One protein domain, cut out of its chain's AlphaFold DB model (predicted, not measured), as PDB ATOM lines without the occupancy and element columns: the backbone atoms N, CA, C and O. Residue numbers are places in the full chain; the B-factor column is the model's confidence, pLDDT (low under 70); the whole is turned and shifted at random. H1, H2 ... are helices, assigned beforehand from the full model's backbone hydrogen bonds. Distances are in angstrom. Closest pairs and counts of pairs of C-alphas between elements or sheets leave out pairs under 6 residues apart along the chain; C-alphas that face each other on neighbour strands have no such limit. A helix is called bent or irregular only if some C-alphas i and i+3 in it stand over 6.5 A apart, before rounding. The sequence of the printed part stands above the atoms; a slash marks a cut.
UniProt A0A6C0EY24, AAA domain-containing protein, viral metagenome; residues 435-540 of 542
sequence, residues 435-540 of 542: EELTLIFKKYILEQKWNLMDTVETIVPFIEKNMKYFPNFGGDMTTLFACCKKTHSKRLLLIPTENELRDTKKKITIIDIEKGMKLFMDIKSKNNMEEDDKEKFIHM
ATOM      1  N   GLU A 435     218.477 210.388 209.891       94.75
ATOM      2  CA  GLU A 435     219.747 211.092 210.088       94.75
ATOM      3  C   GLU A 435     220.879 210.115 210.411       94.75
ATOM      4  O   GLU A 435     221.903 210.095 209.723       94.75
ATOM      5  N   GLU A 436     220.670 209.241 211.396       95.06
ATOM      6  CA  GLU A 436     221.644 208.222 211.793       95.06
ATOM      7  C   GLU A 436     221.945 207.241 210.653       95.06
ATOM      8  O   GLU A 436     223.114 206.956 210.386       95.06
ATOM      9  N   LEU A 437     220.930 206.781 209.915       94.81
ATOM     10  CA  LEU A 437     221.136 205.932 208.737       94.81
ATOM     11  C   LEU A 437     221.958 206.624 207.652       94.81
ATOM     12  O   LEU A 437     222.828 205.994 207.048       94.81
ATOM     13  N   THR A 438     221.727 207.916 207.419       95.25
ATOM     14  CA  THR A 438     222.501 208.684 206.436       95.25
ATOM     15  C   THR A 438     223.962 208.814 206.871       95.25
ATOM     16  O   THR A 438     224.874 208.677 206.047       95.25
ATOM     17  N   LEU A 439     224.215 209.015 208.168       95.06
ATOM     18  CA  LEU A 439     225.570 209.011 208.725       95.06
ATOM     19  C   LEU A 439     226.235 207.634 208.590       95.06
ATOM     20  O   LEU A 439     227.408 207.567 208.220       95.06
ATOM     21  N   ILE A 440     225.499 206.543 208.825       93.75
ATOM     22  CA  ILE A 440     225.993 205.166 208.651       93.75
ATOM     23  C   ILE A 440     226.348 204.911 207.186       93.75
ATOM     24  O   ILE A 440     227.430 204.415 206.880       93.75
ATOM     25  N   PHE A 441     225.478 205.316 206.263       94.69
ATOM     26  CA  PHE A 441     225.726 205.220 204.829       94.69
ATOM     27  C   PHE A 441     226.987 205.992 204.417       94.69
ATOM     28  O   PHE A 441     227.861 205.448 203.737       94.69
ATOM     29  N   LYS A 442     227.139 207.235 204.892       94.81
ATOM     30  CA  LYS A 442     228.345 208.044 204.669       94.81
ATOM     31  C   LYS A 442     229.596 207.373 205.244       94.81
ATOM     32  O   LYS A 442     230.630 207.360 204.576       94.81
ATOM     33  N   LYS A 443     229.510 206.798 206.447       92.19
ATOM     34  CA  LYS A 443     230.609 206.060 207.084       92.19
ATOM     35  C   LYS A 443     231.062 204.886 206.210       92.19
ATOM     36  O   LYS A 443     232.243 204.820 205.875       92.19
ATOM     37  N   TYR A 444     230.135 204.053 205.733       91.19
ATOM     38  CA  TYR A 444     230.460 202.933 204.838       91.19
ATOM     39  C   TYR A 444     231.113 203.370 203.521       91.19
ATOM     40  O   TYR A 444     232.034 202.711 203.031       91.19
ATOM     41  N   ILE A 445     230.665 204.486 202.936       93.94
ATOM     42  CA  ILE A 445     231.279 205.058 201.727       93.94
ATOM     43  C   ILE A 445     232.752 205.405 201.995       93.94
ATOM     44  O   ILE A 445     233.632 205.007 201.224       93.94
ATOM     45  N   LEU A 446     233.022 206.111 203.096       93.38
ATOM     46  CA  LEU A 446     234.365 206.565 203.459       93.38
ATOM     47  C   LEU A 446     235.305 205.397 203.789       93.38
ATOM     48  O   LEU A 446     236.437 205.375 203.303       93.38
ATOM     49  N   GLU A 447     234.832 204.396 204.535       90.31
ATOM     50  CA  GLU A 447     235.601 203.184 204.871       90.31
ATOM     51  C   GLU A 447     236.073 202.434 203.616       90.31
ATOM     52  O   GLU A 447     237.186 201.914 203.560       90.31
ATOM     53  N   GLN A 448     235.268 202.453 202.552       92.56
ATOM     54  CA  GLN A 448     235.590 201.811 201.276       92.56
ATOM     55  C   GLN A 448     236.466 202.687 200.358       92.56
ATOM     56  O   GLN A 448     236.722 202.327 199.201       92.56
ATOM     57  N   LYS A 449     236.955 203.831 200.858       93.75
ATOM     58  CA  LYS A 449     237.738 204.836 200.115       93.75
ATOM     59  C   LYS A 449     236.953 205.462 198.953       93.75
ATOM     60  O   LYS A 449     237.515 205.702 197.879       93.75
ATOM     61  N   TRP A 450     235.653 205.671 199.145       94.88
ATOM     62  CA  TRP A 450     234.796 206.461 198.259       94.88
ATOM     63  C   TRP A 450     234.473 207.799 198.920       94.88
ATOM     64  O   TRP A 450     234.595 207.948 200.131       94.88
ATOM     65  N   ASN A 451     234.057 208.775 198.119       93.69
ATOM     66  CA  ASN A 451     233.614 210.070 198.617       93.69
ATOM     67  C   ASN A 451     232.160 210.310 198.224       93.69
ATOM     68  O   ASN A 451     231.729 209.965 197.122       93.69
ATOM     69  N   LEU A 452     231.430 210.939 199.132       92.25
ATOM     70  CA  LEU A 452     230.090 211.443 198.895       92.25
ATOM     71  C   LEU A 452     230.200 212.941 198.598       92.25
ATOM     72  O   LEU A 452     230.822 213.666 199.375       92.25
ATOM     73  N   MET A 453     229.674 213.381 197.455       91.75
ATOM     74  CA  MET A 453     229.766 214.788 197.040       91.75
ATOM     75  C   MET A 453     228.699 215.667 197.678       91.75
ATOM     76  O   MET A 453     228.969 216.822 197.992       91.75
ATOM     77  N   ASP A 454     227.510 215.112 197.879       92.06
ATOM     78  CA  ASP A 454     226.387 215.812 198.485       92.06
ATOM     79  C   ASP A 454     226.482 215.803 200.018       92.06
ATOM     80  O   ASP A 454     227.083 214.909 200.626       92.06
ATOM     81  N   THR A 455     225.908 216.819 200.665       90.50
ATOM     82  CA  THR A 455     225.946 216.928 202.128       90.50
ATOM     83  C   THR A 455     224.897 216.023 202.773       90.50
ATOM     84  O   THR A 455     223.915 215.631 202.141       90.50
ATOM     85  N   VAL A 456     225.092 215.682 204.049       90.38
ATOM     86  CA  VAL A 456     224.188 214.778 204.782       90.38
ATOM     87  C   VAL A 456     222.762 215.335 204.780       90.38
ATOM     88  O   VAL A 456     221.819 214.604 204.492       90.38
ATOM     89  N   GLU A 457     222.618 216.643 204.972       90.88
ATOM     90  CA  GLU A 457     221.341 217.358 205.040       90.88
ATOM     91  C   GLU A 457     220.524 217.231 203.746       90.88
ATOM     92  O   GLU A 457     219.297 217.243 203.786       90.88
ATOM     93  N   THR A 458     221.183 217.066 202.594       91.44
ATOM     94  CA  THR A 458     220.491 216.870 201.307       91.44
ATOM     95  C   THR A 458     219.967 215.446 201.118       91.44
ATOM     96  O   THR A 458     218.993 215.237 200.398       91.44
ATOM     97  N   ILE A 459     220.587 214.461 201.772       92.56
ATOM     98  CA  ILE A 459     220.271 213.036 201.612       92.56
ATOM     99  C   ILE A 459     219.257 212.573 202.661       92.56
ATOM    100  O   ILE A 459     218.441 211.698 202.367       92.56
ATOM    101  N   VAL A 460     219.254 213.175 203.854       94.94
ATOM    102  CA  VAL A 460     218.324 212.823 204.942       94.94
ATOM    103  C   VAL A 460     216.857 212.802 204.484       94.94
ATOM    104  O   VAL A 460     216.223 211.763 204.674       94.94
ATOM    105  N   PRO A 461     216.315 213.830 203.791       95.06
ATOM    106  CA  PRO A 461     214.922 213.808 203.333       95.06
ATOM    107  C   PRO A 461     214.626 212.662 202.357       95.06
ATOM    108  O   PRO A 461     213.517 212.123 202.312       95.06
ATOM    109  N   PHE A 462     215.625 212.270 201.558       92.50
ATOM    110  CA  PHE A 462     215.502 211.149 200.635       92.50
ATOM    111  C   PHE A 462     215.429 209.811 201.383       92.50
ATOM    112  O   PHE A 462     214.594 208.971 201.043       92.50
ATOM    113  N   ILE A 463     216.270 209.611 202.401       93.62
ATOM    114  CA  ILE A 463     216.247 208.401 203.234       93.62
ATOM    115  C   ILE A 463     214.959 208.336 204.055       93.62
ATOM    116  O   ILE A 463     214.308 207.293 204.066       93.62
ATOM    117  N   GLU A 464     214.536 209.451 204.649       94.75
ATOM    118  CA  GLU A 464     213.306 209.548 205.440       94.75
ATOM    119  C   GLU A 464     212.070 209.133 204.628       94.75
ATOM    120  O   GLU A 464     211.293 208.276 205.055       94.75
ATOM    121  N   LYS A 465     211.940 209.627 203.389       94.38
ATOM    122  CA  LYS A 465     210.853 209.236 202.473       94.38
ATOM    123  C   LYS A 465     210.834 207.732 202.159       94.38
ATOM    124  O   LYS A 465     209.784 207.173 201.835       94.38
ATOM    125  N   ASN A 466     211.992 207.082 202.218       92.69
ATOM    126  CA  ASN A 466     212.181 205.684 201.842       92.69
ATOM    127  C   ASN A 466     212.372 204.742 203.042       92.69
ATOM    128  O   ASN A 466     212.622 203.556 202.832       92.69
ATOM    129  N   MET A 467     212.194 205.229 204.275       91.06
ATOM    130  CA  MET A 467     212.513 204.502 205.509       91.06
ATOM    131  C   MET A 467     211.866 203.113 205.598       91.06
ATOM    132  O   MET A 467     212.491 202.153 206.038       91.06
ATOM    133  N   LYS A 468     210.635 202.979 205.092       90.94
ATOM    134  CA  LYS A 468     209.886 201.711 205.050       90.94
ATOM    135  C   LYS A 468     210.592 200.579 204.291       90.94
ATOM    136  O   LYS A 468     210.278 199.416 204.503       90.94
ATOM    137  N   TYR A 469     211.520 200.908 203.393       89.69
ATOM    138  CA  TYR A 469     212.282 199.926 202.627       89.69
ATOM    139  C   TYR A 469     213.579 199.502 203.326       89.69
ATOM    140  O   TYR A 469     214.307 198.680 202.765       89.69
ATOM    141  N   PHE A 470     213.864 200.021 204.527       91.62
ATOM    142  CA  PHE A 470     215.088 199.753 205.286       91.62
ATOM    143  C   PHE A 470     214.853 199.024 206.632       91.62
ATOM    144  O   PHE A 470     215.336 199.499 207.661       91.62
ATOM    145  N   PRO A 471     214.131 197.881 206.676       90.31
ATOM    146  CA  PRO A 471     213.902 197.131 207.916       90.31
ATOM    147  C   PRO A 471     215.190 196.594 208.568       90.31
ATOM    148  O   PRO A 471     215.223 196.415 209.782       90.31
ATOM    149  N   ASN A 472     216.256 196.376 207.787       90.00
ATOM    150  CA  ASN A 472     217.537 195.834 208.257       90.00
ATOM    151  C   ASN A 472     218.612 196.915 208.443       90.00
ATOM    152  O   ASN A 472     219.802 196.602 208.552       90.00
ATOM    153  N   PHE A 473     218.211 198.190 208.435       92.69
ATOM    154  CA  PHE A 473     219.050 199.342 208.759       92.69
ATOM    155  C   PHE A 473     220.435 199.323 208.080       92.69
ATOM    156  O   PHE A 473     220.531 199.486 206.863       92.69
ATOM    157  N   GLY A 474     221.521 199.128 208.843       89.19
ATOM    158  CA  GLY A 474     222.892 199.130 208.330       89.19
ATOM    159  C   GLY A 474     223.122 198.106 207.215       89.19
ATOM    160  O   GLY A 474     223.786 198.423 206.227       89.19
ATOM    161  N   GLY A 475     222.499 196.925 207.301       89.25
ATOM    162  CA  GLY A 475     222.569 195.911 206.243       89.25
ATOM    163  C   GLY A 475     221.961 196.412 204.929       89.25
ATOM    164  O   GLY A 475     222.549 196.256 203.855       89.25
ATOM    165  N   ASP A 476     220.844 197.130 205.008       92.62
ATOM    166  CA  ASP A 476     220.231 197.741 203.834       92.62
ATOM    167  C   ASP A 476     221.077 198.890 203.267       92.62
ATOM    168  O   ASP A 476     221.177 199.023 202.047       92.62
ATOM    169  N   MET A 477     221.760 199.673 204.112       94.00
ATOM    170  CA  MET A 477     222.674 200.732 203.653       94.00
ATOM    171  C   MET A 477     223.859 200.173 202.853       94.00
ATOM    172  O   MET A 477     224.241 200.760 201.836       94.00
ATOM    173  N   THR A 478     224.415 199.021 203.250       92.12
ATOM    174  CA  THR A 478     225.482 198.362 202.471       92.12
ATOM    175  C   THR A 478     224.985 197.915 201.093       92.12
ATOM    176  O   THR A 478     225.654 198.137 200.076       92.12
ATOM    177  N   THR A 479     223.769 197.371 201.037       93.19
ATOM    178  CA  THR A 479     223.127 196.926 199.794       93.19
ATOM    179  C   THR A 479     222.787 198.116 198.892       93.19
ATOM    180  O   THR A 479     223.065 198.090 197.688       93.19
ATOM    181  N   LEU A 480     222.258 199.202 199.462       94.56
ATOM    182  CA  LEU A 480     222.007 200.451 198.747       94.56
ATOM    183  C   LEU A 480     223.307 201.014 198.163       94.56
ATOM    184  O   LEU A 480     223.338 201.397 196.992       94.56
ATOM    185  N   PHE A 481     224.404 201.008 198.923       95.19
ATOM    186  CA  PHE A 481     225.703 201.468 198.430       95.19
ATOM    187  C   PHE A 481     226.205 200.609 197.264       95.19
ATOM    188  O   PHE A 481     226.686 201.149 196.266       95.19
ATOM    189  N   ALA A 482     226.042 199.284 197.329       94.62
ATOM    190  CA  ALA A 482     226.358 198.402 196.206       94.62
ATOM    191  C   ALA A 482     225.539 198.753 194.948       94.62
ATOM    192  O   ALA A 482     226.084 198.782 193.840       94.62
ATOM    193  N   CYS A 483     224.258 199.099 195.107       94.75
ATOM    194  CA  CYS A 483     223.418 199.586 194.010       94.75
ATOM    195  C   CYS A 483     223.923 200.929 193.457       94.75
ATOM    196  O   CYS A 483     224.025 201.089 192.239       94.75
ATOM    197  N   CYS A 484     224.326 201.854 194.332       95.31
ATOM    198  CA  CYS A 484     224.911 203.140 193.943       95.31
ATOM    199  C   CYS A 484     226.225 202.971 193.164       95.31
ATOM    200  O   CYS A 484     226.474 203.695 192.206       95.31
ATOM    201  N   LYS A 485     227.065 201.987 193.512       94.44
ATOM    202  CA  LYS A 485     228.282 201.673 192.736       94.44
ATOM    203  C   LYS A 485     227.942 201.241 191.308       94.44
ATOM    204  O   LYS A 485     228.600 201.676 190.363       94.44
ATOM    205  N   LYS A 486     226.900 200.419 191.137       93.88
ATOM    206  CA  LYS A 486     226.433 199.968 189.814       93.88
ATOM    207  C   LYS A 486     225.907 201.138 188.977       93.88
ATOM    208  O   LYS A 486     226.211 201.223 187.788       93.88
ATOM    209  N   THR A 487     225.143 202.054 189.574       94.19
ATOM    210  CA  THR A 487     224.625 203.238 188.864       94.19
ATOM    211  C   THR A 487     225.726 204.247 188.558       94.19
ATOM    212  O   THR A 487     225.798 204.724 187.424       94.19
ATOM    213  N   HIS A 488     226.646 204.473 189.496       94.50
ATOM    214  CA  HIS A 488     227.845 205.279 189.287       94.50
ATOM    215  C   HIS A 488     228.687 204.737 188.126       94.50
ATOM    216  O   HIS A 488     229.072 205.496 187.242       94.50
ATOM    217  N   SER A 489     228.894 203.416 188.049       93.50
ATOM    218  CA  SER A 489     229.612 202.788 186.931       93.50
ATOM    219  C   SER A 489     228.972 203.098 185.577       93.50
ATOM    220  O   SER A 489     229.690 203.324 184.608       93.50
ATOM    221  N   LYS A 490     227.634 203.140 185.496       92.19
ATOM    222  CA  LYS A 490     226.923 203.537 184.269       92.19
ATOM    223  C   LYS A 490     227.086 205.030 183.974       92.19
ATOM    224  O   LYS A 490     227.181 205.401 182.811       92.19
ATOM    225  N   ARG A 491     227.136 205.883 185.003       91.75
ATOM    226  CA  ARG A 491     227.386 207.328 184.858       91.75
ATOM    227  C   ARG A 491     228.787 207.612 184.313       91.75
ATOM    228  O   ARG A 491     228.919 208.484 183.462       91.75
ATOM    229  N   LEU A 492     229.800 206.856 184.742       91.38
ATOM    230  CA  LEU A 492     231.176 207.009 184.252       91.38
ATOM    231  C   LEU A 492     231.304 206.771 182.734       91.38
ATOM    232  O   LEU A 492     232.156 207.389 182.109       91.38
ATOM    233  N   LEU A 493     230.437 205.946 182.127       90.94
ATOM    234  CA  LEU A 493     230.418 205.720 180.669       90.94
ATOM    235  C   LEU A 493     230.036 206.968 179.859       90.94
ATOM    236  O   LEU A 493     230.287 207.018 178.660       90.94
ATOM    237  N   LEU A 494     229.401 207.954 180.495       90.75
ATOM    238  CA  LEU A 494     228.929 209.175 179.841       90.75
ATOM    239  C   LEU A 494     229.953 210.318 179.913       90.75
ATOM    240  O   LEU A 494     229.659 211.416 179.447       90.75
ATOM    241  N   ILE A 495     231.122 210.089 180.519       90.19
ATOM    242  CA  ILE A 495     232.151 211.114 180.705       90.19
ATOM    243  C   ILE A 495     233.094 211.108 179.493       90.19
ATOM    244  O   ILE A 495     233.749 210.094 179.249       90.19
ATOM    245  N   PRO A 496     233.180 212.213 178.728       86.25
ATOM    246  CA  PRO A 496     233.906 212.234 177.460       86.25
ATOM    247  C   PRO A 496     235.422 212.399 177.620       86.25
ATOM    248  O   PRO A 496     236.161 212.044 176.704       86.25
ATOM    249  N   THR A 497     235.905 212.946 178.743       90.62
ATOM    250  CA  THR A 497     237.333 213.233 178.946       90.62
ATOM    251  C   THR A 497     237.967 212.359 180.029       90.62
ATOM    252  O   THR A 497     237.371 212.073 181.067       90.62
ATOM    253  N   GLU A 498     239.222 211.953 179.812       89.38
ATOM    254  CA  GLU A 498     239.946 211.089 180.754       89.38
ATOM    255  C   GLU A 498     240.226 211.782 182.100       89.38
ATOM    256  O   GLU A 498     240.174 211.143 183.152       89.38
ATOM    257  N   ASN A 499     240.479 213.092 182.086       88.81
ATOM    258  CA  ASN A 499     240.729 213.865 183.303       88.81
ATOM    259  C   ASN A 499     239.483 213.907 184.199       88.81
ATOM    260  O   ASN A 499     239.565 213.562 185.377       88.81
ATOM    261  N   GLU A 500     238.315 214.222 183.632       86.69
ATOM    262  CA  GLU A 500     237.050 214.201 184.374       86.69
ATOM    263  C   GLU A 500     236.711 212.789 184.862       86.69
ATOM    264  O   GLU A 500     236.209 212.622 185.975       86.69
ATOM    265  N   LEU A 501     237.018 211.751 184.076       87.69
ATOM    266  CA  LEU A 501     236.799 210.361 184.476       87.69
ATOM    267  C   LEU A 501     237.638 209.991 185.708       87.69
ATOM    268  O   LEU A 501     237.127 209.369 186.641       87.69
ATOM    269  N   ARG A 502     238.918 210.379 185.733       87.81
ATOM    270  CA  ARG A 502     239.810 210.152 186.882       87.81
ATOM    271  C   ARG A 502     239.330 210.913 188.115       87.81
ATOM    272  O   ARG A 502     239.275 210.323 189.194       87.81
ATOM    273  N   ASP A 503     238.923 212.167 187.943       88.50
ATOM    274  CA  ASP A 503     238.479 213.021 189.045       88.50
ATOM    275  C   ASP A 503     237.131 212.602 189.625       88.50
ATOM    276  O   ASP A 503     236.912 212.753 190.826       88.50
ATOM    277  N   THR A 504     236.216 212.081 188.810       88.25
ATOM    278  CA  THR A 504     234.879 211.634 189.243       88.25
ATOM    279  C   THR A 504     234.861 210.201 189.765       88.25
ATOM    280  O   THR A 504     233.892 209.791 190.411       88.25
ATOM    281  N   LYS A 505     235.933 209.435 189.534       89.44
ATOM    282  CA  LYS A 505     236.055 208.053 189.990       89.44
ATOM    283  C   LYS A 505     235.862 207.971 191.505       89.44
ATOM    284  O   LYS A 505     236.508 208.680 192.273       89.44
ATOM    285  N   LYS A 506     234.980 207.070 191.941       92.38
ATOM    286  CA  LYS A 506     234.624 206.859 193.355       92.38
ATOM    287  C   LYS A 506     233.982 208.070 194.058       92.38
ATOM    288  O   LYS A 506     234.017 208.142 195.289       92.38
ATOM    289  N   LYS A 507     233.385 209.007 193.314       93.56
ATOM    290  CA  LYS A 507     232.621 210.140 193.868       93.56
ATOM    291  C   LYS A 507     231.128 209.963 193.591       93.56
ATOM    292  O   LYS A 507     230.667 210.212 192.475       93.56
ATOM    293  N   ILE A 508     230.382 209.522 194.601       93.50
ATOM    294  CA  ILE A 508     228.931 209.310 194.509       93.50
ATOM    295  C   ILE A 508     228.198 210.636 194.657       93.50
ATOM    296  O   ILE A 508     228.562 211.462 195.496       93.50
ATOM    297  N   THR A 509     227.159 210.801 193.841       93.25
ATOM    298  CA  THR A 509     226.227 211.928 193.912       93.25
ATOM    299  C   THR A 509     224.811 211.457 194.241       93.25
ATOM    300  O   THR A 509     224.491 210.275 194.092       93.25
ATOM    301  N   ILE A 510     223.931 212.382 194.611       92.56
ATOM    302  CA  ILE A 510     222.522 212.113 194.915       92.56
ATOM    303  C   ILE A 510     221.785 211.451 193.744       92.56
ATOM    304  O   ILE A 510     220.983 210.551 193.953       92.56
ATOM    305  N   ILE A 511     222.144 211.783 192.500       91.69
ATOM    306  CA  ILE A 511     221.580 211.151 191.295       91.69
ATOM    307  C   ILE A 511     221.907 209.649 191.251       91.69
ATOM    308  O   ILE A 511     221.075 208.839 190.827       91.69
ATOM    309  N   ASP A 512     223.112 209.258 191.677       93.94
ATOM    310  CA  ASP A 512     223.491 207.845 191.755       93.94
ATOM    311  C   ASP A 512     222.699 207.128 192.853       93.94
ATOM    312  O   ASP A 512     222.328 205.971 192.651       93.94
ATOM    313  N   ILE A 513     222.408 207.820 193.963       94.12
ATOM    314  CA  ILE A 513     221.603 207.317 195.085       94.12
ATOM    315  C   ILE A 513     220.145 207.134 194.664       94.12
ATOM    316  O   ILE A 513     219.590 206.056 194.854       94.12
ATOM    317  N   GLU A 514     219.534 208.124 194.013       93.69
ATOM    318  CA  GLU A 514     218.155 208.040 193.518       93.69
ATOM    319  C   GLU A 514     217.974 206.898 192.513       93.69
ATOM    320  O   GLU A 514     217.022 206.117 192.597       93.69
ATOM    321  N   LYS A 515     218.903 206.763 191.557       94.06
ATOM    322  CA  LYS A 515     218.895 205.644 190.602       94.06
ATOM    323  C   LYS A 515     219.216 204.318 191.292       94.06
ATOM    324  O   LYS A 515     218.634 203.295 190.936       94.06
ATOM    325  N   GLY A 516     220.133 204.331 192.255       93.62
ATOM    326  CA  GLY A 516     220.526 203.163 193.039       93.62
ATOM    327  C   GLY A 516     219.363 202.633 193.868       93.62
ATOM    328  O   GLY A 516     219.171 201.424 193.939       93.62
ATOM    329  N   MET A 517     218.529 203.526 194.394       94.00
ATOM    330  CA  MET A 517     217.329 203.178 195.143       94.00
ATOM    331  C   MET A 517     216.292 202.456 194.280       94.00
ATOM    332  O   MET A 517     215.677 201.505 194.747       94.00
ATOM    333  N   LYS A 518     216.123 202.848 193.011       93.44
ATOM    334  CA  LYS A 518     215.242 202.113 192.083       93.44
ATOM    335  C   LYS A 518     215.715 200.667 191.913       93.44
ATOM    336  O   LYS A 518     214.933 199.747 192.098       93.44
ATOM    337  N   LEU A 519     217.017 200.474 191.681       91.94
ATOM    338  CA  LEU A 519     217.617 199.139 191.589       91.94
ATOM    339  C   LEU A 519     217.459 198.345 192.898       91.94
ATOM    340  O   LEU A 519     217.203 197.147 192.870       91.94
ATOM    341  N   PHE A 520     217.617 199.009 194.043       92.75
ATOM    342  CA  PHE A 520     217.436 198.406 195.361       92.75
ATOM    343  C   PHE A 520     215.996 197.915 195.567       92.75
ATOM    344  O   PHE A 520     215.791 196.791 196.024       92.75
ATOM    345  N   MET A 521     215.001 198.721 195.181       90.69
ATOM    346  CA  MET A 521     213.591 198.324 195.221       90.69
ATOM    347  C   MET A 521     213.308 197.141 194.290       90.69
ATOM    348  O   MET A 521     212.611 196.221 194.704       90.69
ATOM    349  N   ASP A 522     213.889 197.123 193.086       89.44
ATOM    350  CA  ASP A 522     213.743 196.008 192.137       89.44
ATOM    351  C   ASP A 522     214.340 194.696 192.674       89.44
ATOM    352  O   ASP A 522     213.850 193.611 192.370       89.44
ATOM    353  N   ILE A 523     215.415 194.772 193.465       86.19
ATOM    354  CA  ILE A 523     216.004 193.596 194.122       86.19
ATOM    355  C   ILE A 523     215.087 193.113 195.249       86.19
ATOM    356  O   ILE A 523     214.821 191.917 195.349       86.19
ATOM    357  N   LYS A 524     214.567 194.027 196.076       82.19
ATOM    358  CA  LYS A 524     213.659 193.653 197.170       82.19
ATOM    359  C   LYS A 524     212.327 193.099 196.677       82.19
ATOM    360  O   LYS A 524     211.833 192.146 197.265       82.19
ATOM    361  N   SER A 525     211.762 193.644 195.603       79.56
ATOM    362  CA  SER A 525     210.518 193.120 195.030       79.56
ATOM    363  C   SER A 525     210.690 191.703 194.483       79.56
ATOM    364  O   SER A 525     209.816 190.873 194.695       79.56
ATOM    365  N   LYS A 526     211.835 191.400 193.859       74.19
ATOM    366  CA  LYS A 526     212.166 190.043 193.394       74.19
ATOM    367  C   LYS A 526     212.414 189.058 194.532       74.19
ATOM    368  O   LYS A 526     212.069 187.896 194.396       74.19
ATOM    369  N   ASN A 527     212.984 189.516 195.644       61.56
ATOM    370  CA  ASN A 527     213.183 188.674 196.825       61.56
ATOM    371  C   ASN A 527     211.879 188.407 197.597       61.56
ATOM    372  O   ASN A 527     211.819 187.430 198.331       61.56
ATOM    373  N   ASN A 528     210.860 189.257 197.428       55.38
ATOM    374  CA  ASN A 528     209.530 189.097 198.023       55.38
ATOM    375  C   ASN A 528     208.545 188.321 197.126       55.38
ATOM    376  O   ASN A 528     207.389 188.172 197.509       55.38
ATOM    377  N   MET A 529     208.955 187.872 195.933       44.81
ATOM    378  CA  MET A 529     208.188 186.871 195.185       44.81
ATOM    379  C   MET A 529     208.407 185.516 195.870       44.81
ATOM    380  O   MET A 529     209.550 185.100 196.058       44.81
ATOM    381  N   GLU A 530     207.306 184.914 196.319       43.84
ATOM    382  CA  GLU A 530     207.234 183.700 197.137       43.84
ATOM    383  C   GLU A 530     208.009 182.514 196.531       43.84
ATOM    384  O   GLU A 530     208.255 182.435 195.325       43.84
ATOM    385  N   GLU A 531     208.406 181.586 197.404       45.72
ATOM    386  CA  GLU A 531     209.207 180.392 197.104       45.72
ATOM    387  C   GLU A 531     208.612 179.493 196.000       45.72
ATOM    388  O   GLU A 531     209.372 178.801 195.323       45.72
ATOM    389  N   ASP A 532     207.313 179.611 195.711       42.19
ATOM    390  CA  ASP A 532     206.599 178.855 194.671       42.19
ATOM    391  C   ASP A 532     207.024 179.192 193.223       42.19
ATOM    392  O   ASP A 532     206.884 178.364 192.317       42.19
ATOM    393  N   ASP A 533     207.588 180.378 192.964       47.34
ATOM    394  CA  ASP A 533     208.045 180.756 191.614       47.34
ATOM    395  C   ASP A 533     209.509 180.360 191.335       47.34
ATOM    396  O   ASP A 533     209.949 180.370 190.178       47.34
ATOM    397  N   LYS A 534     210.275 179.953 192.359       44.47
ATOM    398  CA  LYS A 534     211.652 179.459 192.170       44.47
ATOM    399  C   LYS A 534     211.674 178.082 191.505       44.47
ATOM    400  O   LYS A 534     212.519 177.851 190.640       44.47
ATOM    401  N   GLU A 535     210.720 177.204 191.820       40.94
ATOM    402  CA  GLU A 535     210.619 175.876 191.194       40.94
ATOM    403  C   GLU A 535     210.224 175.955 189.711       40.94
ATOM    404  O   GLU A 535     210.778 175.237 188.875       40.94
ATOM    405  N   LYS A 536     209.350 176.901 189.335       41.47
ATOM    406  CA  LYS A 536     208.978 177.119 187.923       41.47
ATOM    407  C   LYS A 536     210.133 177.630 187.064       41.47
ATOM    408  O   LYS A 536     210.175 177.326 185.873       41.47
ATOM    409  N   PHE A 537     211.079 178.372 187.639       37.81
ATOM    410  CA  PHE A 537     212.264 178.833 186.909       37.81
ATOM    411  C   PHE A 537     213.332 177.745 186.740       37.81
ATOM    412  O   PHE A 537     214.022 177.745 185.718       37.81
ATOM    413  N   ILE A 538     213.439 176.794 187.674       42.53
ATOM    414  CA  ILE A 538     214.352 175.641 187.557       42.53
ATOM    415  C   ILE A 538     213.857 174.667 186.474       42.53
ATOM    416  O   ILE A 538     214.656 174.149 185.690       42.53
ATOM    417  N   HIS A 539     212.538 174.501 186.337       41.12
ATOM    418  CA  HIS A 539     211.946 173.613 185.331       41.12
ATOM    419  C   HIS A 539     211.902 174.163 183.896       41.12
ATOM    420  O   HIS A 539     211.547 173.423 182.983       41.12
ATOM    421  N   MET A 540     212.258 175.433 183.667       35.22
ATOM    422  CA  MET A 540     212.282 176.014 182.316       35.22
ATOM    423  C   MET A 540     213.665 175.952 181.640       35.22
ATOM    424  O   MET A 540     213.774 176.263 180.454       35.22
TER     425      MET A 540
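What this domain is: This is residues 435 to 540 of the 542 residues of the protein "AAA domain-containing protein" of viral metagenome (UniProt A0A6C0EY24). Two long helices, H3 and H5, cross as an X; H1 packs on residues 474 to 481 of H3, and H2 packs on H1. H4 sits near the last residue of H3, and the end of H5 sticks out with H6 as a free arm, residues 525 to 540. The 106 printed residues hold six named helices, H1 to H6 in chain order, and no named strand: the class is all helix. The whole is only just loose, close to compact, with a radius of gyration of the C-alphas of 16.0 A and spans of 49 by 34 by 22 A.

Where its parts are: H1, residues 435 to 447, begins at C-alpha 435 (219.747, 211.092, 210.088) and is 18.5 A long. H2, residues 456 to 465, is irregular, but only just: C-alphas 458 and 461 are 6.7 A apart. H3, residues 474 to 492, measures 26.7 A. H4 is residues 498 to 504. H5, residues 510 to 527, measures 25.3 A. H6, residues 532 to 538, ends at C-alpha 538 (214.352, 175.641, 187.557).

How they stand to each other: H1 touches H2 at a steep tilt of 59 degrees, opposite ways; their closest C-alphas, Glu 435 and Val 460, are 5.6 A apart. H3 touches H1 with residues 474 to 481 alone, closest at the C-alphas of Phe 441 and Met 477, 5.6 A. H5 touches H3 with residues 512 to 520 alone, at a steep tilt of 59 degrees; the closest C-alphas, Cys 484 and Gly 516, are 4.5 A apart. H3 and H4 are close but not clearly touching, with the closest C-alphas, Leu 492 and Leu 501, 6.6 A apart. Residues 451 to 452 pair with 507 to 508, parallel. H6 is apart from H5. Every O i to N i+4 pair is within hydrogen-bond range in H1, H3, H4 and H5, against 4 of 6 in H2 and 2 of 3 in H6.

The domain as a whole: The C-alphas farthest apart, Asn 499 and Asp 532, are 50.2 A apart. The printed part has no cut, and no link is long. Residues 527 to 540 have pLDDT under 70.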